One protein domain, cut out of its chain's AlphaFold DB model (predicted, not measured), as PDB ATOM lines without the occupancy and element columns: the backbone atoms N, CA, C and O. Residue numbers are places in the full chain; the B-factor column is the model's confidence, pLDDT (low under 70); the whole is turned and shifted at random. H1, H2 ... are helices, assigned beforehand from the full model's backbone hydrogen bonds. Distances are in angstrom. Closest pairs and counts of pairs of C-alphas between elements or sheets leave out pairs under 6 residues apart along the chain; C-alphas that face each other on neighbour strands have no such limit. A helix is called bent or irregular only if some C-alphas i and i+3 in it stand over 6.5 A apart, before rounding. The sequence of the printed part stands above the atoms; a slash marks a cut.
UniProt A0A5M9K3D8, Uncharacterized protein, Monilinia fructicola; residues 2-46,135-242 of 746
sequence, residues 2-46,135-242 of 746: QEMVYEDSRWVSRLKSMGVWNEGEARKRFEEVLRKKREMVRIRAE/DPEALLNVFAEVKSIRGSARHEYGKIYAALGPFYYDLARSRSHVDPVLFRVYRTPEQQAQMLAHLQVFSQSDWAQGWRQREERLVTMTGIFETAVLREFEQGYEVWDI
ATOM      1  N   GLN A   2     -10.342  50.164  16.786       25.56
ATOM      2  CA  GLN A   2     -11.324  50.893  17.598       25.56
ATOM      3  C   GLN A   2     -12.536  49.955  17.700       25.56
ATOM      4  O   GLN A   2     -13.430  49.971  16.858       25.56
ATOM      5  N   GLU A   3     -12.505  49.043  18.672       33.38
ATOM      6  CA  GLU A   3     -13.688  48.276  19.065       33.38
ATOM      7  C   GLU A   3     -14.640  49.237  19.786       33.38
ATOM      8  O   GLU A   3     -14.517  49.486  20.982       33.38
ATOM      9  N   MET A   4     -15.593  49.816  19.050       34.69
ATOM     10  CA  MET A   4     -16.821  50.295  19.677       34.69
ATOM     11  C   MET A   4     -17.580  49.064  20.173       34.69
ATOM     12  O   MET A   4     -18.168  48.326  19.380       34.69
ATOM     13  N   VAL A   5     -17.541  48.840  21.484       42.69
ATOM     14  CA  VAL A   5     -18.366  47.866  22.201       42.69
ATOM     15  C   VAL A   5     -19.837  48.247  21.993       42.69
ATOM     16  O   VAL A   5     -20.391  49.070  22.713       42.69
ATOM     17  N   TYR A   6     -20.469  47.697  20.957       53.34
ATOM     18  CA  TYR A   6     -21.917  47.780  20.781       53.34
ATOM     19  C   TYR A   6     -22.582  46.781  21.736       53.34
ATOM     20  O   TYR A   6     -22.269  45.594  21.709       53.34
ATOM     21  N   GLU A   7     -23.508  47.262  22.564       58.56
ATOM     22  CA  GLU A   7     -24.253  46.448  23.528       58.56
ATOM     23  C   GLU A   7     -25.089  45.359  22.829       58.56
ATOM     24  O   GLU A   7     -26.139  45.635  22.239       58.56
ATOM     25  N   ASP A   8     -24.655  44.100  22.938       72.75
ATOM     26  CA  ASP A   8     -25.381  42.908  22.463       72.75
ATOM     27  C   ASP A   8     -26.811  42.836  23.050       72.75
ATOM     28  O   ASP A   8     -27.744  42.369  22.399       72.75
ATOM     29  N   SER A   9     -27.016  43.425  24.235       74.06
ATOM     30  CA  SER A   9     -28.300  43.552  24.939       74.06
ATOM     31  C   SER A   9     -29.427  44.154  24.091       74.06
ATOM     32  O   SER A   9     -30.572  43.711  24.193       74.06
ATOM     33  N   ARG A  10     -29.131  45.135  23.223       78.62
ATOM     34  CA  ARG A  10     -30.150  45.765  22.361       78.62
ATOM     35  C   ARG A  10     -30.649  44.807  21.280       78.62
ATOM     36  O   ARG A  10     -31.842  44.779  20.990       78.62
ATOM     37  N   TRP A  11     -29.752  44.000  20.718       80.88
ATOM     38  CA  TRP A  11     -30.087  42.997  19.706       80.88
ATOM     39  C   TRP A  11     -30.812  41.803  20.322       80.88
ATOM     40  O   TRP A  11     -31.790  41.328  19.753       80.88
ATOM     41  N   VAL A  12     -30.426  41.398  21.536       80.50
ATOM     42  CA  VAL A  12     -31.174  40.410  22.326       80.50
ATOM     43  C   VAL A  12     -32.602  40.888  22.589       80.50
ATOM     44  O   VAL A  12     -33.538  40.112  22.431       80.50
ATOM     45  N   SER A  13     -32.802  42.164  22.935       81.44
ATOM     46  CA  SER A  13     -34.147  42.708  23.157       81.44
ATOM     47  C   SER A  13     -35.014  42.698  21.891       81.44
ATOM     48  O   SER A  13     -36.212  42.459  21.995       81.44
ATOM     49  N   ARG A  14     -34.417  42.905  20.707       82.12
ATOM     50  CA  ARG A  14     -35.112  42.806  19.410       82.12
ATOM     51  C   ARG A  14     -35.433  41.368  19.008       82.12
ATOM     52  O   ARG A  14     -36.503  41.103  18.483       82.12
ATOM     53  N   LEU A  15     -34.529  40.423  19.260       83.44
ATOM     54  CA  LEU A  15     -34.800  39.001  19.014       83.44
ATOM     55  C   LEU A  15     -35.868  38.458  19.978       83.44
ATOM     56  O   LEU A  15     -36.680  37.624  19.587       83.44
ATOM     57  N   LYS A  16     -35.908  38.969  21.218       83.12
ATOM     58  CA  LYS A  16     -36.973  38.682  22.190       83.12
ATOM     59  C   LYS A  16     -38.326  39.224  21.749       83.12
ATOM     60  O   LYS A  16     -39.311  38.517  21.912       83.12
ATOM     61  N   SER A  17     -38.380  40.434  21.187       82.69
ATOM     62  CA  SER A  17     -39.649  41.001  20.721       82.69
ATOM     63  C   SER A  17     -40.228  40.273  19.511       82.69
ATOM     64  O   SER A  17     -41.429  40.337  19.338       82.69
ATOM     65  N   MET A  18     -39.416  39.539  18.741       82.69
ATOM     66  CA  MET A  18     -39.873  38.640  17.667       82.69
ATOM     67  C   MET A  18     -40.185  37.207  18.144       82.69
ATOM     68  O   MET A  18     -40.525  36.355  17.335       82.69
ATOM     69  N   GLY A  19     -39.994  36.887  19.432       80.25
ATOM     70  CA  GLY A  19     -40.222  35.536  19.969       80.25
ATOM     71  C   GLY A  19     -39.164  34.480  19.604       80.25
ATOM     72  O   GLY A  19     -39.340  33.309  19.926       80.25
ATOM     73  N   VAL A  20     -38.042  34.872  18.985       80.25
ATOM     74  CA  VAL A  20     -37.018  33.949  18.436       80.25
ATOM     75  C   VAL A  20     -35.835  33.733  19.400       80.25
ATOM     76  O   VAL A  20     -34.900  32.990  19.114       80.25
ATOM     77  N   TRP A  21     -35.835  34.390  20.568       80.94
ATOM     78  CA  TRP A  21     -34.746  34.292  21.548       80.94
ATOM     79  C   TRP A  21     -35.118  33.465  22.781       80.94
ATOM     80  O   TRP A  21     -35.954  33.875  23.588       80.94
ATOM     81  N   ASN A  22     -34.394  32.366  23.005       81.00
ATOM     82  CA  ASN A  22     -34.520  31.538  24.200       81.00
ATOM     83  C   ASN A  22     -33.342  31.762  25.166       81.00
ATOM     84  O   ASN A  22     -32.188  31.426  24.890       81.00
ATOM     85  N   GLU A  23     -33.647  32.300  26.349       75.56
ATOM     86  CA  GLU A  23     -32.652  32.639  27.371       75.56
ATOM     87  C   GLU A  23     -31.944  31.402  27.958       75.56
ATOM     88  O   GLU A  23     -30.762  31.473  28.303       75.56
ATOM     89  N   GLY A  24     -32.639  30.264  28.061       71.75
ATOM     90  CA  GLY A  24     -32.085  29.015  28.593       71.75
ATOM     91  C   GLY A  24     -31.135  28.332  27.611       71.75
ATOM     92  O   GLY A  24     -30.068  27.855  28.000       71.75
ATOM     93  N   GLU A  25     -31.484  28.346  26.326       77.62
ATOM     94  CA  GLU A  25     -30.642  27.825  25.246       77.62
ATOM     95  C   GLU A  25     -29.375  28.675  25.063       77.62
ATOM     96  O   GLU A  25     -28.268  28.140  24.969       77.62
ATOM     97  N   ALA A  26     -29.519  30.003  25.124       72.94
ATOM     98  CA  ALA A  26     -28.401  30.936  25.040       72.94
ATOM     99  C   ALA A  26     -27.402  30.773  26.195       72.94
ATOM    100  O   ALA A  26     -26.195  30.892  25.981       72.94
ATOM    101  N   ARG A  27     -27.885  30.487  27.415       71.06
ATOM    102  CA  ARG A  27     -27.033  30.220  28.588       71.06
ATOM    103  C   ARG A  27     -26.265  28.913  28.447       71.06
ATOM    104  O   ARG A  27     -25.046  28.937  28.574       71.06
ATOM    105  N   LYS A  28     -26.942  27.813  28.102       75.38
ATOM    106  CA  LYS A  28     -26.297  26.502  27.907       75.38
ATOM    107  C   LYS A  28     -25.209  26.557  26.835       75.38
ATOM    108  O   LYS A  28     -24.094  26.101  27.067       75.38
ATOM    109  N   ARG A  29     -25.484  27.188  25.687       72.62
ATOM    110  CA  ARG A  29     -24.485  27.329  24.615       72.62
ATOM    111  C   ARG A  29     -23.330  28.247  24.993       72.62
ATOM    112  O   ARG A  29     -22.188  27.968  24.644       72.62
ATOM    113  N   PHE A  30     -23.601  29.325  25.724       69.50
ATOM    114  CA  PHE A  30     -22.549  30.199  26.237       69.50
ATOM    115  C   PHE A  30     -21.642  29.465  27.237       69.50
ATOM    116  O   PHE A  30     -20.418  29.561  27.140       69.50
ATOM    117  N   GLU A  31     -22.222  28.679  28.144       74.12
ATOM    118  CA  GLU A  31     -21.494  27.825  29.087       74.12
ATOM    119  C   GLU A  31     -20.677  26.745  28.372       74.12
ATOM    120  O   GLU A  31     -19.521  26.527  28.729       74.12
ATOM    121  N   GLU A  32     -21.207  26.126  27.315       75.50
ATOM    122  CA  GLU A  32     -20.472  25.168  26.482       75.50
ATOM    123  C   GLU A  32     -19.290  25.801  25.744       75.50
ATOM    124  O   GLU A  32     -18.211  25.208  25.702       75.50
ATOM    125  N   VAL A  33     -19.458  27.005  25.188       74.06
ATOM    126  CA  VAL A  33     -18.376  27.751  24.524       74.06
ATOM    127  C   VAL A  33     -17.299  28.150  25.534       74.06
ATOM    128  O   VAL A  33     -16.109  28.000  25.254       74.06
ATOM    129  N   LEU A  34     -17.681  28.590  26.737       73.12
ATOM    130  CA  LEU A  34     -16.744  28.873  27.828       73.12
ATOM    131  C   LEU A  34     -16.037  27.614  28.328       73.12
ATOM    132  O   LEU A  34     -14.833  27.663  28.577       73.12
ATOM    133  N   ARG A  35     -16.753  26.494  28.446       76.94
ATOM    134  CA  ARG A  35     -16.194  25.194  28.824       76.94
ATOM    135  C   ARG A  35     -15.160  24.741  27.797       76.94
ATOM    136  O   ARG A  35     -14.027  24.495  28.186       76.94
ATOM    137  N   LYS A  36     -15.498  24.763  26.502       77.06
ATOM    138  CA  LYS A  36     -14.568  24.447  25.403       77.06
ATOM    139  C   LYS A  36     -13.365  25.390  25.367       77.06
ATOM    140  O   LYS A  36     -12.247  24.947  25.133       77.06
ATOM    141  N   LYS A  37     -13.560  26.685  25.639       74.56
ATOM    142  CA  LYS A  37     -12.459  27.659  25.707       74.56
ATOM    143  C   LYS A  37     -11.533  27.394  26.899       74.56
ATOM    144  O   LYS A  37     -10.321  27.466  26.733       74.56
ATOM    145  N   ARG A  38     -12.072  27.056  28.078       73.31
ATOM    146  CA  ARG A  38     -11.270  26.652  29.251       73.31
ATOM    147  C   ARG A  38     -10.536  25.339  29.007       73.31
ATOM    148  O   ARG A  38      -9.383  25.229  29.393       73.31
ATOM    149  N   GLU A  39     -11.180  24.382  28.350       76.06
ATOM    150  CA  GLU A  39     -10.594  23.089  27.998       76.06
ATOM    151  C   GLU A  39      -9.460  23.248  26.979       76.06
ATOM    152  O   GLU A  39      -8.379  22.728  27.208       76.06
ATOM    153  N   MET A  40      -9.623  24.083  25.944       67.56
ATOM    154  CA  MET A  40      -8.525  24.421  25.027       67.56
ATOM    155  C   MET A  40      -7.368  25.155  25.714       67.56
ATOM    156  O   MET A  40      -6.211  24.903  25.391       67.56
ATOM    157  N   VAL A  41      -7.644  26.049  26.670       70.88
ATOM    158  CA  VAL A  41      -6.588  26.705  27.463       70.88
ATOM    159  C   VAL A  41      -5.888  25.703  28.381       70.88
ATOM    160  O   VAL A  41      -4.677  25.789  28.549       70.88
ATOM    161  N   ARG A  42      -6.622  24.733  28.935       73.31
ATOM    162  CA  ARG A  42      -6.074  23.679  29.792       73.31
ATOM    163  C   ARG A  42      -5.228  22.683  29.003       73.31
ATOM    164  O   ARG A  42      -4.140  22.373  29.455       73.31
ATOM    165  N   ILE A  43      -5.669  22.270  27.815       73.94
ATOM    166  CA  ILE A  43      -4.890  21.428  26.893       73.94
ATOM    167  C   ILE A  43      -3.619  22.164  26.461       73.94
ATOM    168  O   ILE A  43      -2.539  21.591  26.513       73.94
ATOM    169  N   ARG A  44      -3.716  23.460  26.138       66.50
ATOM    170  CA  ARG A  44      -2.546  24.289  25.810       66.50
ATOM    171  C   ARG A  44      -1.587  24.443  26.997       66.50
ATOM    172  O   ARG A  44      -0.379  24.410  26.811       66.50
ATOM    173  N   ALA A  45      -2.117  24.566  28.215       64.81
ATOM    174  CA  ALA A  45      -1.321  24.608  29.439       64.81
ATOM    175  C   ALA A  45      -0.705  23.241  29.793       64.81
ATOM    176  O   ALA A  45       0.402  23.198  30.313       64.81
ATOM    177  N   GLU A  46      -1.380  22.126  29.507       64.12
ATOM    178  CA  GLU A  46      -0.854  20.766  29.681       64.12
ATOM    179  C   GLU A  46       0.213  20.426  28.627       64.12
ATOM    180  O   GLU A  46       1.209  19.784  28.966       64.12
ATOM    181  N   ASP A 135     -31.392  32.038  -2.289       62.00
ATOM    182  CA  ASP A 135     -32.483  31.176  -2.768       62.00
ATOM    183  C   ASP A 135     -33.840  31.531  -2.115       62.00
ATOM    184  O   ASP A 135     -33.903  31.651  -0.886       62.00
ATOM    185  N   PRO A 136     -34.938  31.673  -2.890       63.16
ATOM    186  CA  PRO A 136     -36.259  32.050  -2.368       63.16
ATOM    187  C   PRO A 136     -36.779  31.134  -1.250       63.16
ATOM    188  O   PRO A 136     -37.416  31.603  -0.313       63.16
ATOM    189  N   GLU A 137     -36.462  29.840  -1.301       65.75
ATOM    190  CA  GLU A 137     -36.864  28.870  -0.272       65.75
ATOM    191  C   GLU A 137     -36.070  29.018   1.033       65.75
ATOM    192  O   GLU A 137     -36.610  28.819   2.123       65.75
ATOM    193  N   ALA A 138     -34.804  29.440   0.957       64.62
ATOM    194  CA  ALA A 138     -33.997  29.708   2.147       64.62
ATOM    195  C   ALA A 138     -34.550  30.906   2.940       64.62
ATOM    196  O   ALA A 138     -34.445  30.943   4.164       64.62
ATOM    197  N   LEU A 139     -35.194  31.860   2.256       70.50
ATOM    198  CA  LEU A 139     -35.833  33.027   2.870       70.50
ATOM    199  C   LEU A 139     -37.110  32.669   3.651       70.50
ATOM    200  O   LEU A 139     -37.461  33.369   4.601       70.50
ATOM    201  N   LEU A 140     -37.780  31.572   3.293       72.44
ATOM    202  CA  LEU A 140     -38.938  31.062   4.030       72.44
ATOM    203  C   LEU A 140     -38.515  30.334   5.317       72.44
ATOM    204  O   LEU A 140     -39.232  30.378   6.303       72.44
ATOM    205  N   ASN A 141     -37.313  29.759   5.384       76.56
ATOM    206  CA  ASN A 141     -36.838  29.042   6.579       76.56
ATOM    207  C   ASN A 141     -36.001  29.899   7.547       76.56
ATOM    208  O   ASN A 141     -35.419  29.377   8.500       76.56
ATOM    209  N   VAL A 142     -35.960  31.220   7.352       78.00
ATOM    210  CA  VAL A 142     -35.054  32.136   8.072       78.00
ATOM    211  C   VAL A 142     -35.171  32.020   9.584       78.00
ATOM    212  O   VAL A 142     -34.148  32.018  10.259       78.00
ATOM    213  N   PHE A 143     -36.383  31.892  10.131       78.44
ATOM    214  CA  PHE A 143     -36.578  31.785  11.579       78.44
ATOM    215  C   PHE A 143     -36.173  30.423  12.160       78.44
ATOM    216  O   PHE A 143     -35.805  30.364  13.332       78.44
ATOM    217  N   ALA A 144     -36.164  29.352  11.359       74.19
ATOM    218  CA  ALA A 144     -35.727  28.024  11.791       74.19
ATOM    219  C   ALA A 144     -34.197  27.929  11.947       74.19
ATOM    220  O   ALA A 144     -33.691  27.133  12.740       74.19
ATOM    221  N   GLU A 145     -33.445  28.762  11.223       70.88
ATOM    222  CA  GLU A 145     -31.978  28.775  11.260       70.88
ATOM    223  C   GLU A 145     -31.390  29.639  12.390       70.88
ATOM    224  O   GLU A 145     -30.184  29.569  12.665       70.88
ATOM    225  N   VAL A 146     -32.221  30.444  13.065       77.12
ATOM    226  CA  VAL A 146     -31.779  31.397  14.093       77.12
ATOM    227  C   VAL A 146     -31.377  30.667  15.367       77.12
ATOM    228  O   VAL A 146     -32.147  29.913  15.958       77.12
ATOM    229  N   LYS A 147     -30.163  30.945  15.848       77.50
ATOM    230  CA  LYS A 147     -29.642  30.356  17.089       77.50
ATOM    231  C   LYS A 147     -29.490  31.413  18.171       77.50
ATOM    232  O   LYS A 147     -28.836  32.434  17.983       77.50
ATOM    233  N   SER A 148     -30.001  31.122  19.364       82.38
ATOM    234  CA  SER A 148     -29.812  31.991  20.530       82.38
ATOM    235  C   SER A 148     -28.382  31.844  21.078       82.38
ATOM    236  O   SER A 148     -28.072  30.858  21.748       82.38
ATOM    237  N   ILE A 149     -27.480  32.787  20.761       78.75
ATOM    238  CA  ILE A 149     -26.059  32.775  21.174       78.75
ATOM    239  C   ILE A 149     -25.671  34.133  21.782       78.75
ATOM    240  O   ILE A 149     -25.704  35.161  21.103       78.75
ATOM    241  N   ARG A 150     -25.267  34.151  23.065       70.12
ATOM    242  CA  ARG A 150     -24.796  35.372  23.753       70.12
ATOM    243  C   ARG A 150     -23.473  35.869  23.154       70.12
ATOM    244  O   ARG A 150     -22.533  35.090  23.022       70.12
ATOM    245  N   GLY A 151     -23.389  37.160  22.831       72.56
ATOM    246  CA  GLY A 151     -22.235  37.800  22.188       72.56
ATOM    247  C   GLY A 151     -22.261  37.756  20.655       72.56
ATOM    248  O   GLY A 151     -21.344  38.259  20.013       72.56
ATOM    249  N   SER A 152     -23.278  37.138  20.049       78.62
ATOM    250  CA  SER A 152     -23.469  37.074  18.592       78.62
ATOM    251  C   SER A 152     -24.891  37.445  18.160       78.62
ATOM    252  O   SER A 152     -25.231  37.269  16.991       78.62
ATOM    253  N   ALA A 153     -25.707  38.022  19.052       77.25
ATOM    254  CA  ALA A 153     -27.098  38.371  18.761       77.25
ATOM    255  C   ALA A 153     -27.214  39.379  17.606       77.25
ATOM    256  O   ALA A 153     -28.140  39.306  16.801       77.25
ATOM    257  N   ARG A 154     -26.228  40.274  17.457       78.88
ATOM    258  CA  ARG A 154     -26.133  41.184  16.305       78.88
ATOM    259  C   ARG A 154     -26.006  40.452  14.964       78.88
ATOM    260  O   ARG A 154     -26.605  40.889  13.986       78.88
ATOM    261  N   HIS A 155     -25.213  39.382  14.904       81.88
ATOM    262  CA  HIS A 155     -24.997  38.629  13.665       81.88
ATOM    263  C   HIS A 155     -26.258  37.857  13.273       81.88
ATOM    264  O   HIS A 155     -26.644  37.873  12.110       81.88
ATOM    265  N   GLU A 156     -26.936  37.258  14.252       81.62
ATOM    266  CA  GLU A 156     -28.190  36.531  14.037       81.62
ATOM    267  C   GLU A 156     -29.332  37.469  13.620       81.62
ATOM    268  O   GLU A 156     -30.011  37.205  12.631       81.62
ATOM    269  N   TYR A 157     -29.478  38.634  14.264       83.06
ATOM    270  CA  TYR A 157     -30.421  39.659  13.801       83.06
ATOM    271  C   TYR A 157     -30.066  40.185  12.402       83.06
ATOM    272  O   TYR A 157     -30.951  40.438  11.590       83.06
ATOM    273  N   GLY A 158     -28.774  40.324  12.096       81.25
ATOM    274  CA  GLY A 158     -28.295  40.739  10.778       81.25
ATOM    275  C   GLY A 158     -28.713  39.789   9.654       81.25
ATOM    276  O   GLY A 158     -29.055  40.268   8.577       81.25
ATOM    277  N   LYS A 159     -28.754  38.474   9.910       82.81
ATOM    278  CA  LYS A 159     -29.261  37.472   8.955       82.81
ATOM    279  C   LYS A 159     -30.755  37.655   8.682       82.81
ATOM    280  O   LYS A 159     -31.153  37.750   7.526       82.81
ATOM    281  N   ILE A 160     -31.557  37.794   9.742       83.69
ATOM    282  CA  ILE A 160     -33.009  38.029   9.634       83.69
ATOM    283  C   ILE A 160     -33.280  39.335   8.875       83.69
ATOM    284  O   ILE A 160     -34.099  39.378   7.963       83.69
ATOM    285  N   TYR A 161     -32.554  40.400   9.218       84.25
ATOM    286  CA  TYR A 161     -32.702  41.709   8.587       84.25
ATOM    287  C   TYR A 161     -32.288  41.695   7.110       84.25
ATOM    288  O   TYR A 161     -32.937  42.342   6.290       84.25
ATOM    289  N   ALA A 162     -31.229  40.964   6.752       81.56
ATOM    290  CA  ALA A 162     -30.802  40.817   5.362       81.56
ATOM    291  C   ALA A 162     -31.850  40.082   4.511       81.56
ATOM    292  O   ALA A 162     -32.053  40.451   3.357       81.56
ATOM    293  N   ALA A 163     -32.533  39.095   5.094       81.62
ATOM    294  CA  ALA A 163     -33.554  38.304   4.418       81.62
ATOM    295  C   ALA A 163     -34.904  39.033   4.292       81.62
ATOM    296  O   ALA A 163     -35.455  39.127   3.199       81.62
ATOM    297  N   LEU A 164     -35.434  39.572   5.396       85.06
ATOM    298  CA  LEU A 164     -36.806  40.100   5.469       85.06
ATOM    299  C   LEU A 164     -36.889  41.622   5.297       85.06
ATOM    300  O   LEU A 164     -37.913  42.148   4.861       85.06
ATOM    301  N   GLY A 165     -35.808  42.343   5.598       83.06
ATOM    302  CA  GLY A 165     -35.756  43.803   5.519       83.06
ATOM    303  C   GLY A 165     -36.128  44.364   4.139       83.06
ATOM    304  O   GLY A 165     -36.955  45.277   4.083       83.06
ATOM    305  N   PRO A 166     -35.581  43.843   3.020       85.69
ATOM    306  CA  PRO A 166     -35.923  44.329   1.683       85.69
ATOM    307  C   PRO A 166     -37.423  44.241   1.374       85.69
ATOM    308  O   PRO A 166     -37.993  45.220   0.902       85.69
ATOM    309  N   PHE A 167     -38.070  43.120   1.708       84.31
ATOM    310  CA  PHE A 167     -39.505  42.919   1.479       84.31
ATOM    311  C   PHE A 167     -40.364  43.796   2.397       84.31
ATOM    312  O   PHE A 167     -41.341  44.387   1.944       84.31
ATOM    313  N   TYR A 168     -39.969  43.957   3.662       85.94
ATOM    314  CA  TYR A 168     -40.680  44.799   4.628       85.94
ATOM    315  C   TYR A 168     -40.702  46.280   4.215       85.94
ATOM    316  O   TYR A 168     -41.744  46.938   4.255       85.94
ATOM    317  N   TYR A 169     -39.561  46.824   3.776       84.69
ATOM    318  CA  TYR A 169     -39.488  48.220   3.333       84.69
ATOM    319  C   TYR A 169     -40.091  48.452   1.948       84.69
ATOM    320  O   TYR A 169     -40.556  49.561   1.682       84.69
ATOM    321  N   ASP A 170     -40.076  47.449   1.074       84.50
ATOM    322  CA  ASP A 170     -40.736  47.511  -0.230       84.50
ATOM    323  C   ASP A 170     -42.262  47.545  -0.076       84.50
ATOM    324  O   ASP A 170     -42.924  48.445  -0.597       84.50
ATOM    325  N   LEU A 171     -42.811  46.672   0.773       82.88
ATOM    326  CA  LEU A 171     -44.240  46.634   1.072       82.88
ATOM    327  C   LEU A 171     -44.725  47.948   1.704       82.88
ATOM    328  O   LEU A 171     -45.769  48.473   1.322       82.88
ATOM    329  N   ALA A 172     -43.914  48.559   2.572       81.81
ATOM    330  CA  ALA A 172     -44.187  49.881   3.135       81.81
ATOM    331  C   ALA A 172     -44.169  51.040   2.115       81.81
ATOM    332  O   ALA A 172     -44.750  52.094   2.380       81.81
ATOM    333  N   ARG A 173     -43.471  50.892   0.981       82.44
ATOM    334  CA  ARG A 173     -43.371  51.913  -0.082       82.44
ATOM    335  C   ARG A 173     -44.379  51.707  -1.207       82.44
ATOM    336  O   ARG A 173     -44.642  52.652  -1.955       82.44
ATOM    337  N   SER A 174     -44.910  50.495  -1.329       80.69
ATOM    338  CA  SER A 174     -45.871  50.124  -2.358       80.69
ATOM    339  C   SER A 174     -47.146  50.972  -2.275       80.69
ATOM    340  O   SER A 174     -47.654  51.288  -1.195       80.69
ATOM    341  N   ARG A 175     -47.656  51.391  -3.438       70.50
ATOM    342  CA  ARG A 175     -48.894  52.189  -3.552       70.50
ATOM    343  C   ARG A 175     -50.112  51.354  -3.954       70.50
ATOM    344  O   ARG A 175     -51.230  51.848  -3.862       70.50
ATOM    345  N   SER A 176     -49.891  50.122  -4.408       74.94
ATOM    346  CA  SER A 176     -50.907  49.194  -4.911       74.94
ATOM    347  C   SER A 176     -50.668  47.796  -4.342       74.94
ATOM    348  O   SER A 176     -49.538  47.472  -3.998       74.94
ATOM    349  N   HIS A 177     -51.712  46.967  -4.280       68.19
ATOM    350  CA  HIS A 177     -51.656  45.582  -3.794       68.19
ATOM    351  C   HIS A 177     -50.961  44.612  -4.775       68.19
ATOM    352  O   HIS A 177     -50.572  43.525  -4.372       68.19
ATOM    353  N   VAL A 178     -50.742  45.016  -6.035       64.38
ATOM    354  CA  VAL A 178     -50.079  44.204  -7.090       64.38
ATOM    355  C   VAL A 178     -48.587  44.545  -7.254       64.38
ATOM    356  O   VAL A 178     -47.829  43.875  -7.956       64.38
ATOM    357  N   ASP A 179     -48.148  45.642  -6.644       69.06
ATOM    358  CA  ASP A 179     -46.802  46.185  -6.835       69.06
ATOM    359  C   ASP A 179     -45.698  45.573  -5.945       69.06
ATOM    360  O   ASP A 179     -44.566  45.502  -6.428       69.06
ATOM    361  N   PRO A 180     -45.966  45.101  -4.702       81.38
ATOM    362  CA  PRO A 180     -44.923  44.576  -3.830       81.38
ATOM    363  C   PRO A 180     -44.124  43.450  -4.485       81.38
ATOM    364  O   PRO A 180     -44.681  42.506  -5.050       81.38
ATOM    365  N   VAL A 181     -42.803  43.504  -4.325       78.19
ATOM    366  CA  VAL A 181     -41.860  42.490  -4.816       78.19
ATOM    367  C   VAL A 181     -42.206  41.103  -4.268       78.19
ATOM    368  O   VAL A 181     -42.004  40.108  -4.958       78.19
ATOM    369  N   LEU A 182     -42.806  41.041  -3.077       80.62
ATOM    370  CA  LEU A 182     -43.328  39.823  -2.465       80.62
ATOM    371  C   LEU A 182     -44.217  39.005  -3.419       80.62
ATOM    372  O   LEU A 182     -43.933  37.836  -3.663       80.62
ATOM    373  N   PHE A 183     -45.247  39.635  -3.992       78.31
ATOM    374  CA  PHE A 183     -46.237  38.976  -4.852       78.31
ATOM    375  C   PHE A 183     -45.707  38.684  -6.266       78.31
ATOM    376  O   PHE A 183     -46.346  37.982  -7.041       78.31
ATOM    377  N   ARG A 184     -44.523  39.209  -6.616       77.38
ATOM    378  CA  ARG A 184     -43.820  38.889  -7.871       77.38
ATOM    379  C   ARG A 184     -42.829  37.740  -7.712       77.38
ATOM    380  O   ARG A 184     -42.595  37.006  -8.669       77.38
ATOM    381  N   VAL A 185     -42.217  37.625  -6.533       76.75
ATOM    382  CA  VAL A 185     -41.207  36.604  -6.221       76.75
ATOM    383  C   VAL A 185     -41.865  35.289  -5.807       76.75
ATOM    384  O   VAL A 185     -41.440  34.241  -6.282       76.75
ATOM    385  N   TYR A 186     -42.917  35.339  -4.989       78.25
ATOM    386  CA  TYR A 186     -43.676  34.159  -4.575       78.25
ATOM    387  C   TYR A 186     -44.973  34.088  -5.373       78.25
ATOM    388  O   TYR A 186     -45.779  35.016  -5.320       78.25
ATOM    389  N   ARG A 187     -45.158  33.009  -6.139       73.94
ATOM    390  CA  ARG A 187     -46.348  32.817  -6.987       73.94
ATOM    391  C   ARG A 187     -47.457  32.033  -6.296       73.94
ATOM    392  O   ARG A 187     -48.613  32.274  -6.609       73.94
ATOM    393  N   THR A 188     -47.119  31.134  -5.373       77.25
ATOM    394  CA  THR A 188     -48.116  30.313  -4.680       77.25
ATOM    395  C   THR A 188     -48.673  31.045  -3.451       77.25
ATOM    396  O   THR A 188     -47.904  31.697  -2.730       77.25
ATOM    397  N   PRO A 189     -49.987  30.936  -3.169       79.50
ATOM    398  CA  PRO A 189     -50.610  31.615  -2.031       79.50
ATOM    399  C   PRO A 189     -50.026  31.143  -0.694       79.50
ATOM    400  O   PRO A 189     -49.866  31.938   0.228       79.50
ATOM    401  N   GLU A 190     -49.604  29.881  -0.592       78.50
ATOM    402  CA  GLU A 190     -48.952  29.353   0.613       78.50
ATOM    403  C   GLU A 190     -47.618  30.055   0.912       78.50
ATOM    404  O   GLU A 190     -47.385  30.503   2.036       78.50
ATOM    405  N   GLN A 191     -46.750  30.212  -0.092       82.19
ATOM    406  CA  GLN A 191     -45.464  30.896   0.080       82.19
ATOM    407  C   GLN A 191     -45.660  32.382   0.397       82.19
ATOM    408  O   GLN A 191     -44.936  32.950   1.220       82.19
ATOM    409  N   GLN A 192     -46.663  33.012  -0.222       83.56
ATOM    410  CA  GLN A 192     -47.048  34.390   0.073       83.56
ATOM    411  C   GLN A 192     -47.525  34.534   1.526       83.56
ATOM    412  O   GLN A 192     -47.049  35.424   2.231       83.56
ATOM    413  N   ALA A 193     -48.386  33.630   2.005       83.50
ATOM    414  CA  ALA A 193     -48.883  33.614   3.379       83.50
ATOM    415  C   ALA A 193     -47.755  33.406   4.404       83.50
ATOM    416  O   ALA A 193     -47.657  34.153   5.377       83.50
ATOM    417  N   GLN A 194     -46.861  32.440   4.165       84.44
ATOM    418  CA  GLN A 194     -45.705  32.179   5.031       84.44
ATOM    419  C   GLN A 194     -44.784  33.401   5.125       84.44
ATOM    420  O   GLN A 194     -44.361  33.794   6.213       84.44
ATOM    421  N   MET A 195     -44.504  34.057   4.000       83.44
ATOM    422  CA  MET A 195     -43.661  35.246   3.996       83.44
ATOM    423  C   MET A 195     -44.351  36.463   4.637       83.44
ATOM    424  O   MET A 195     -43.696  37.212   5.363       83.44
ATOM    425  N   LEU A 196     -45.663  36.652   4.454       86.81
ATOM    426  CA  LEU A 196     -46.430  37.680   5.175       86.81
ATOM    427  C   LEU A 196     -46.396  37.447   6.691       86.81
ATOM    428  O   LEU A 196     -46.163  38.395   7.443       86.81
ATOM    429  N   ALA A 197     -46.523  36.197   7.142       86.50
ATOM    430  CA  ALA A 197     -46.385  35.835   8.551       86.50
ATOM    431  C   ALA A 197     -44.977  36.157   9.087       86.50
ATOM    432  O   ALA A 197     -44.829  36.760  10.152       86.50
ATOM    433  N   HIS A 198     -43.927  35.849   8.321       86.94
ATOM    434  CA  HIS A 198     -42.552  36.199   8.685       86.94
ATOM    435  C   HIS A 198     -42.314  37.711   8.756       86.94
ATOM    436  O   HIS A 198     -41.612  38.187   9.652       86.94
ATOM    437  N   LEU A 199     -42.932  38.486   7.864       87.62
ATOM    438  CA  LEU A 199     -42.887  39.945   7.899       87.62
ATOM    439  C   LEU A 199     -43.636  40.520   9.107       87.62
ATOM    440  O   LEU A 199     -43.162  41.494   9.697       87.62
ATOM    441  N   GLN A 200     -44.753  39.912   9.518       88.06
ATOM    442  CA  GLN A 200     -45.465  40.309  10.736       88.06
ATOM    443  C   GLN A 200     -44.603  40.076  11.977       88.06
ATOM    444  O   GLN A 200     -44.464  40.980  12.801       88.06
ATOM    445  N   VAL A 201     -43.933  38.926  12.076       86.94
ATOM    446  CA  VAL A 201     -42.979  38.654  13.163       86.94
ATOM    447  C   VAL A 201     -41.824  39.661  13.141       86.94
ATOM    448  O   VAL A 201     -41.477  40.233  14.173       86.94
ATOM    449  N   PHE A 202     -41.262  39.956  11.966       87.38
ATOM    450  CA  PHE A 202     -40.178  40.930  11.821       87.38
ATOM    451  C   PHE A 202     -40.581  42.354  12.241       87.38
ATOM    452  O   PHE A 202     -39.768  43.065  12.848       87.38
ATOM    453  N   SER A 203     -41.830  42.757  11.982       87.12
ATOM    454  CA  SER A 203     -42.359  44.083  12.339       87.12
ATOM    455  C   SER A 203     -42.293  44.369  13.847       87.12
ATOM    456  O   SER A 203     -42.013  45.497  14.247       87.12
ATOM    457  N   GLN A 204     -42.378  43.334  14.693       86.62
ATOM    458  CA  GLN A 204     -42.267  43.450  16.156       86.62
ATOM    459  C   GLN A 204     -40.861  43.885  16.623       86.62
ATOM    460  O   GLN A 204     -40.666  44.296  17.774       86.62
ATOM    461  N   SER A 205     -39.851  43.809  15.749       84.69
ATOM    462  CA  SER A 205     -38.492  44.309  16.011       84.69
ATOM    463  C   SER A 205     -38.247  45.751  15.554       84.69
ATOM    464  O   SER A 205     -37.180  46.313  15.840       84.69
ATOM    465  N   ASP A 206     -39.200  46.352  14.838       83.56
ATOM    466  CA  ASP A 206     -39.083  47.688  14.264       83.56
ATOM    467  C   ASP A 206     -39.509  48.761  15.272       83.56
ATOM    468  O   ASP A 206     -40.679  49.086  15.431       83.56
ATOM    469  N   TRP A 207     -38.528  49.346  15.960       81.69
ATOM    470  CA  TRP A 207     -38.746  50.477  16.874       81.69
ATOM    471  C   TRP A 207     -38.297  51.815  16.268       81.69
ATOM    472  O   TRP A 207     -38.109  52.799  16.985       81.69
ATOM    473  N   ALA A 208     -38.048  51.858  14.955       81.50
ATOM    474  CA  ALA A 208     -37.596  53.064  14.272       81.50
ATOM    475  C   ALA A 208     -38.764  54.017  13.983       81.50
ATOM    476  O   ALA A 208     -39.925  53.619  13.916       81.50
ATOM    477  N   GLN A 209     -38.468  55.298  13.756       77.62
ATOM    478  CA  GLN A 209     -39.503  56.283  13.444       77.62
ATOM    479  C   GLN A 209     -40.341  55.845  12.224       77.62
ATOM    480  O   GLN A 209     -39.825  55.334  11.222       77.62
ATOM    481  N   GLY A 210     -41.659  55.995  12.347       80.75
ATOM    482  CA  GLY A 210     -42.629  55.585  11.333       80.75
ATOM    483  C   GLY A 210     -42.916  54.081  11.245       80.75
ATOM    484  O   GLY A 210     -43.478  53.643  10.246       80.75
ATOM    485  N   TRP A 211     -42.544  53.288  12.259       85.06
ATOM    486  CA  TRP A 211     -42.879  51.857  12.334       85.06
ATOM    487  C   TRP A 211     -44.391  51.606  12.242       85.06
ATOM    488  O   TRP A 211     -44.808  50.766  11.456       85.06
ATOM    489  N   ARG A 212     -45.214  52.420  12.925       84.12
ATOM    490  CA  ARG A 212     -46.683  52.298  12.897       84.12
ATOM    491  C   ARG A 212     -47.265  52.353  11.488       84.12
ATOM    492  O   ARG A 212     -48.122  51.549  11.160       84.12
ATOM    493  N   GLN A 213     -46.787  53.271  10.640       85.19
ATOM    494  CA  GLN A 213     -47.286  53.355   9.263       85.19
ATOM    495  C   GLN A 213     -46.858  52.149   8.418       85.19
ATOM    496  O   GLN A 213     -47.578  51.760   7.505       85.19
ATOM    497  N   ARG A 214     -45.689  51.558   8.696       86.25
ATOM    498  CA  ARG A 214     -45.219  50.353   7.995       86.25
ATOM    499  C   ARG A 214     -46.012  49.120   8.418       86.25
ATOM    500  O   ARG A 214     -46.422  48.345   7.562       86.25
ATOM    501  N   GLU A 215     -46.268  48.986   9.713       87.25
ATOM    502  CA  GLU A 215     -47.082  47.913  10.283       87.25
ATOM    503  C   GLU A 215     -48.535  47.992   9.801       87.25
ATOM    504  O   GLU A 215     -49.060  47.005   9.301       87.25
ATOM    505  N   GLU A 216     -49.163  49.169   9.841       87.00
ATOM    506  CA  GLU A 216     -50.529  49.369   9.337       87.00
ATOM    507  C   GLU A 216     -50.654  48.973   7.858       87.00
ATOM    508  O   GLU A 216     -51.626  48.334   7.449       87.00
ATOM    509  N   ARG A 217     -49.633  49.284   7.048       86.06
ATOM    510  CA  ARG A 217     -49.570  48.857   5.643       86.06
ATOM    511  C   ARG A 217     -49.422  47.348   5.498       86.06
ATOM    512  O   ARG A 217     -50.100  46.772   4.651       86.06
ATOM    513  N   LEU A 218     -48.591  46.714   6.320       88.19
ATOM    514  CA  LEU A 218     -48.437  45.261   6.341       88.19
ATOM    515  C   LEU A 218     -49.740  44.555   6.728       88.19
ATOM    516  O   LEU A 218     -50.148  43.617   6.044       88.19
ATOM    517  N   VAL A 219     -50.426  45.036   7.763       89.44
ATOM    518  CA  VAL A 219     -51.729  44.509   8.197       89.44
ATOM    519  C   VAL A 219     -52.772  44.680   7.094       89.44
ATOM    520  O   VAL A 219     -53.461  43.725   6.752       89.44
ATOM    521  N   THR A 220     -52.834  45.859   6.466       88.56
ATOM    522  CA  THR A 220     -53.761  46.117   5.352       88.56
ATOM    523  C   THR A 220     -53.514  45.164   4.180       88.56
ATOM    524  O   THR A 220     -54.459  44.594   3.641       88.56
ATOM    525  N   MET A 221     -52.254  44.959   3.786       83.56
ATOM    526  CA  MET A 221     -51.908  44.043   2.691       83.56
ATOM    527  C   MET A 221     -52.177  42.579   3.047       83.56
ATOM    528  O   MET A 221     -52.606  41.824   2.181       83.56
ATOM    529  N   THR A 222     -51.992  42.198   4.315       87.06
ATOM    530  CA  THR A 222     -52.362  40.858   4.797       87.06
ATOM    531  C   THR A 222     -53.874  40.648   4.694       87.06
ATOM    532  O   THR A 222     -54.305  39.652   4.129       87.06
ATOM    533  N   GLY A 223     -54.687  41.618   5.126       87.00
ATOM    534  CA  GLY A 223     -56.149  41.516   5.040       87.00
ATOM    535  C   GLY A 223     -56.688  41.478   3.603       87.00
ATOM    536  O   GLY A 223     -57.653  40.769   3.319       87.00
ATOM    537  N   ILE A 224     -56.056  42.199   2.666       86.31
ATOM    538  CA  ILE A 224     -56.401  42.118   1.232       86.31
ATOM    539  C   ILE A 224     -56.091  40.720   0.684       86.31
ATOM    540  O   ILE A 224     -56.917  40.159  -0.033       86.31
ATOM    541  N   PHE A 225     -54.935  40.155   1.042       86.38
ATOM    542  CA  PHE A 225     -54.553  38.795   0.662       86.38
ATOM    543  C   PHE A 225     -55.527  37.751   1.232       86.38
ATOM    544  O   PHE A 225     -56.042  36.932   0.478       86.38
ATOM    545  N   GLU A 226     -55.865  37.825   2.523       85.81
ATOM    546  CA  GLU A 226     -56.844  36.929   3.159       85.81
ATOM    547  C   GLU A 226     -58.209  36.989   2.465       85.81
ATOM    548  O   GLU A 226     -58.802  35.958   2.157       85.81
ATOM    549  N   THR A 227     -58.689  38.196   2.153       86.94
ATOM    550  CA  THR A 227     -59.972  38.384   1.458       86.94
ATOM    551  C   THR A 227     -59.943  37.804   0.041       86.94
ATOM    552  O   THR A 227     -60.952  37.279  -0.424       86.94
ATOM    553  N   ALA A 228     -58.808  37.899  -0.658       82.25
ATOM    554  CA  ALA A 228     -58.648  37.339  -1.997       82.25
ATOM    555  C   ALA A 228     -58.655  35.803  -1.974       82.25
ATOM    556  O   ALA A 228     -59.438  35.197  -2.698       82.25
ATOM    557  N   VAL A 229     -57.875  35.186  -1.079       79.62
ATOM    558  CA  VAL A 229     -57.816  33.721  -0.930       79.62
ATOM    559  C   VAL A 229     -59.168  33.145  -0.501       79.62
ATOM    560  O   VAL A 229     -59.584  32.106  -1.003       79.62
ATOM    561  N   LEU A 230     -59.897  33.829   0.388       80.25
ATOM    562  CA  LEU A 230     -61.240  33.400   0.794       80.25
ATOM    563  C   LEU A 230     -62.238  33.418  -0.368       80.25
ATOM    564  O   LEU A 230     -63.045  32.501  -0.479       80.25
ATOM    565  N   ARG A 231     -62.165  34.423  -1.249       78.56
ATOM    566  CA  ARG A 231     -63.019  34.490  -2.445       78.56
ATOM    567  C   ARG A 231     -62.674  33.415  -3.467       78.56
ATOM    568  O   ARG A 231     -63.582  32.844  -4.056       78.56
ATOM    569  N   GLU A 232     -61.390  33.130  -3.671       74.75
ATOM    570  CA  GLU A 232     -60.966  32.030  -4.546       74.75
ATOM    571  C   GLU A 232     -61.414  30.671  -3.994       74.75
ATOM    572  O   GLU A 232     -61.889  29.825  -4.749       74.75
ATOM    573  N   PHE A 233     -61.363  30.484  -2.673       69.44
ATOM    574  CA  PHE A 233     -61.890  29.286  -2.020       69.44
ATOM    575  C   PHE A 233     -63.414  29.157  -2.165       69.44
ATOM    576  O   PHE A 233     -63.905  28.078  -2.490       69.44
ATOM    577  N   GLU A 234     -64.161  30.242  -1.955       73.88
ATOM    578  CA  GLU A 234     -65.620  30.280  -2.118       73.88
ATOM    579  C   GLU A 234     -66.022  29.965  -3.566       73.88
ATOM    580  O   GLU A 234     -66.852  29.090  -3.802       73.88
ATOM    581  N   GLN A 235     -65.350  30.578  -4.542       69.88
ATOM    582  CA  GLN A 235     -65.593  30.335  -5.963       69.88
ATOM    583  C   GLN A 235     -65.217  28.902  -6.385       69.88
ATOM    584  O   GLN A 235     -65.948  28.276  -7.153       69.88
ATOM    585  N   GLY A 236     -64.120  28.349  -5.858       59.06
ATOM    586  CA  GLY A 236     -63.745  26.946  -6.068       59.06
ATOM    587  C   GLY A 236     -64.736  25.960  -5.438       59.06
ATOM    588  O   GLY A 236     -65.038  24.921  -6.024       59.06
ATOM    589  N   TYR A 237     -65.296  26.303  -4.277       59.06
ATOM    590  CA  TYR A 237     -66.312  25.501  -3.598       59.06
ATOM    591  C   TYR A 237     -67.676  25.552  -4.301       59.06
ATOM    592  O   TYR A 237     -68.354  24.532  -4.383       59.06
ATOM    593  N   GLU A 238     -68.084  26.704  -4.836       60.16
ATOM    594  CA  GLU A 238     -69.351  26.845  -5.565       60.16
ATOM    595  C   GLU A 238     -69.334  26.129  -6.921       60.16
ATOM    596  O   GLU A 238     -70.320  25.493  -7.296       60.16
ATOM    597  N   VAL A 239     -68.218  26.200  -7.652       54.66
ATOM    598  CA  VAL A 239     -68.109  25.622  -9.002       54.66
ATOM    599  C   VAL A 239     -67.785  24.120  -8.960       54.66
ATOM    600  O   VAL A 239     -68.034  23.425  -9.942       54.66
ATOM    601  N   TRP A 240     -67.282  23.588  -7.835       56.44
ATOM    602  CA  TRP A 240     -66.826  22.191  -7.691       56.44
ATOM    603  C   TRP A 240     -65.861  21.732  -8.807       56.44
ATOM    604  O   TRP A 240     -65.684  20.531  -9.020       56.44
ATOM    605  N   ASP A 241     -65.202  22.665  -9.507       49.62
ATOM    606  CA  ASP A 241     -64.174  22.359 -10.502       49.62
ATOM    607  C   ASP A 241     -62.858  22.025  -9.787       49.62
ATOM    608  O   ASP A 241     -61.947  22.838  -9.658       49.62
ATOM    609  N   ILE A 242     -62.793  20.801  -9.262       52.22
ATOM    610  CA  ILE A 242     -61.608  20.213  -8.620       52.22
ATOM    611  C   ILE A 242     -60.594  19.733  -9.694       52.22
ATOM    612  O   ILE A 242     -59.482  19.310  -9.365       52.22
TER     613      ILE A 242
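AT A GLANCE: This is residues 2 to 46 and 135 to 242 of the 746 residues of an uncharacterized protein of Monilinia fructicola (UniProt A0A5M9K3D8). A small, loosely built body of helices has a long helical arm sticking out at either end, residues 34 to 46 of H2 at one and residues 230 to 242, mostly H7, at the other. In the body, H1 packs on H4a, the first arm of the bent helix H4, while the second arm, H4b, crosses the beginning of H7, which folds back beside H6 as a helical hairpin; the short helices H3 and H5 pack on H6. The printed part has 153 residues with seven named helices, H1 to H7 in order along the chain, and no named strand. The class is all helix, with mostly crossed packing, in which few touching helices are at a shallow tilt. The whole is loose, with a radius of gyration of the C-alphas of 20.6 A, and elongated, spanning 77 by 39 by 25 A.

HOW THE PARTS SIT: From the first printed residue the path leads into H1, residues 8 to 17, and a tight link joins it to H2, residues 23 to 46, which touches no helix. After the cut come H3, residues 136 to 140, and H4, residues 153 to 173. By its hydrogen bonds H4 was assigned as one helix, but it is bent: C-alphas 163 and 166 are 7.0 A apart, and its arms H4a, residues 153 to 163, and H4b, residues 166 to 173, stand at a steep tilt of 63 degrees. H1 touches H4a at a steep tilt of 52 degrees, the same way; the closest C-alphas, those of Trp 11 and Arg 154, are 5.5 A apart. H5, residues 181 to 185, touches H4b, with the C-alphas of Phe 167 and Leu 182 closest at 6.3 A. H6, residues 189 to 203, touches H3, closest at the C-alphas of Leu 140 and Met 195, 6.3 A. With residues 199 to 203 alone, H6 only just touches H4b, with 3 pairs of C-alphas within 8 A, the closest being Tyr 168 and Leu 199 at 6.3 A. H7, residues 211 to 239, forms a helical hairpin with H6, a shallow tilt of 20 degrees, opposite ways, closest at the C-alphas of Ser 203 and Glu 215, 6.4 A. With residues 213 to 218 alone, H7 touches H4b about perpendicular, at 86 degrees; the C-alphas of Ala 172 and Arg 214 are closest, 5.0 A apart. H1 and H7 are apart, while H1 and H6 are near each other. Every O i to N i+4 pair is within hydrogen-bond range in H1, H2, H4a, H4b, H5, H6 and H7; in H3 0 of 1 is, beside 2 of 2 O i to N i+3 pairs.

IN THESE COORDINATES: H1 begins at C-alpha 8, (-25.381, 42.908, 22.463), and measures 14.5 A from first to last C-alpha. H2 measures 34.0 A and ends at C-alpha 46, (-0.854, 20.766, 29.681). H3 and H5 have 5 residues each. H4a measures 15.7 A, H4b 10.8 A and H6 20.7 A. H7, the longest helix with 29 residues, measures 42.2 A and ends at C-alpha 239, (-68.109, 25.622, -9.002).

THE WHOLE: The two C-alphas farthest apart, those of Glu 46 and Val 239, are 77.7 A apart. Without the stretches that stand free, the body has 127 residues and spans 49 by 29 by 25 A. Residues 47 to 134 are not printed, and C-alphas 46 and 135 are 46.5 A apart across this cut. The link from H3 to H4, residues 141 to 152, is long. The mean pLDDT of the printed part is 76.4; 27 residues are under 70, among them residues 2 to 7, 135 to 138 and 235 to 242.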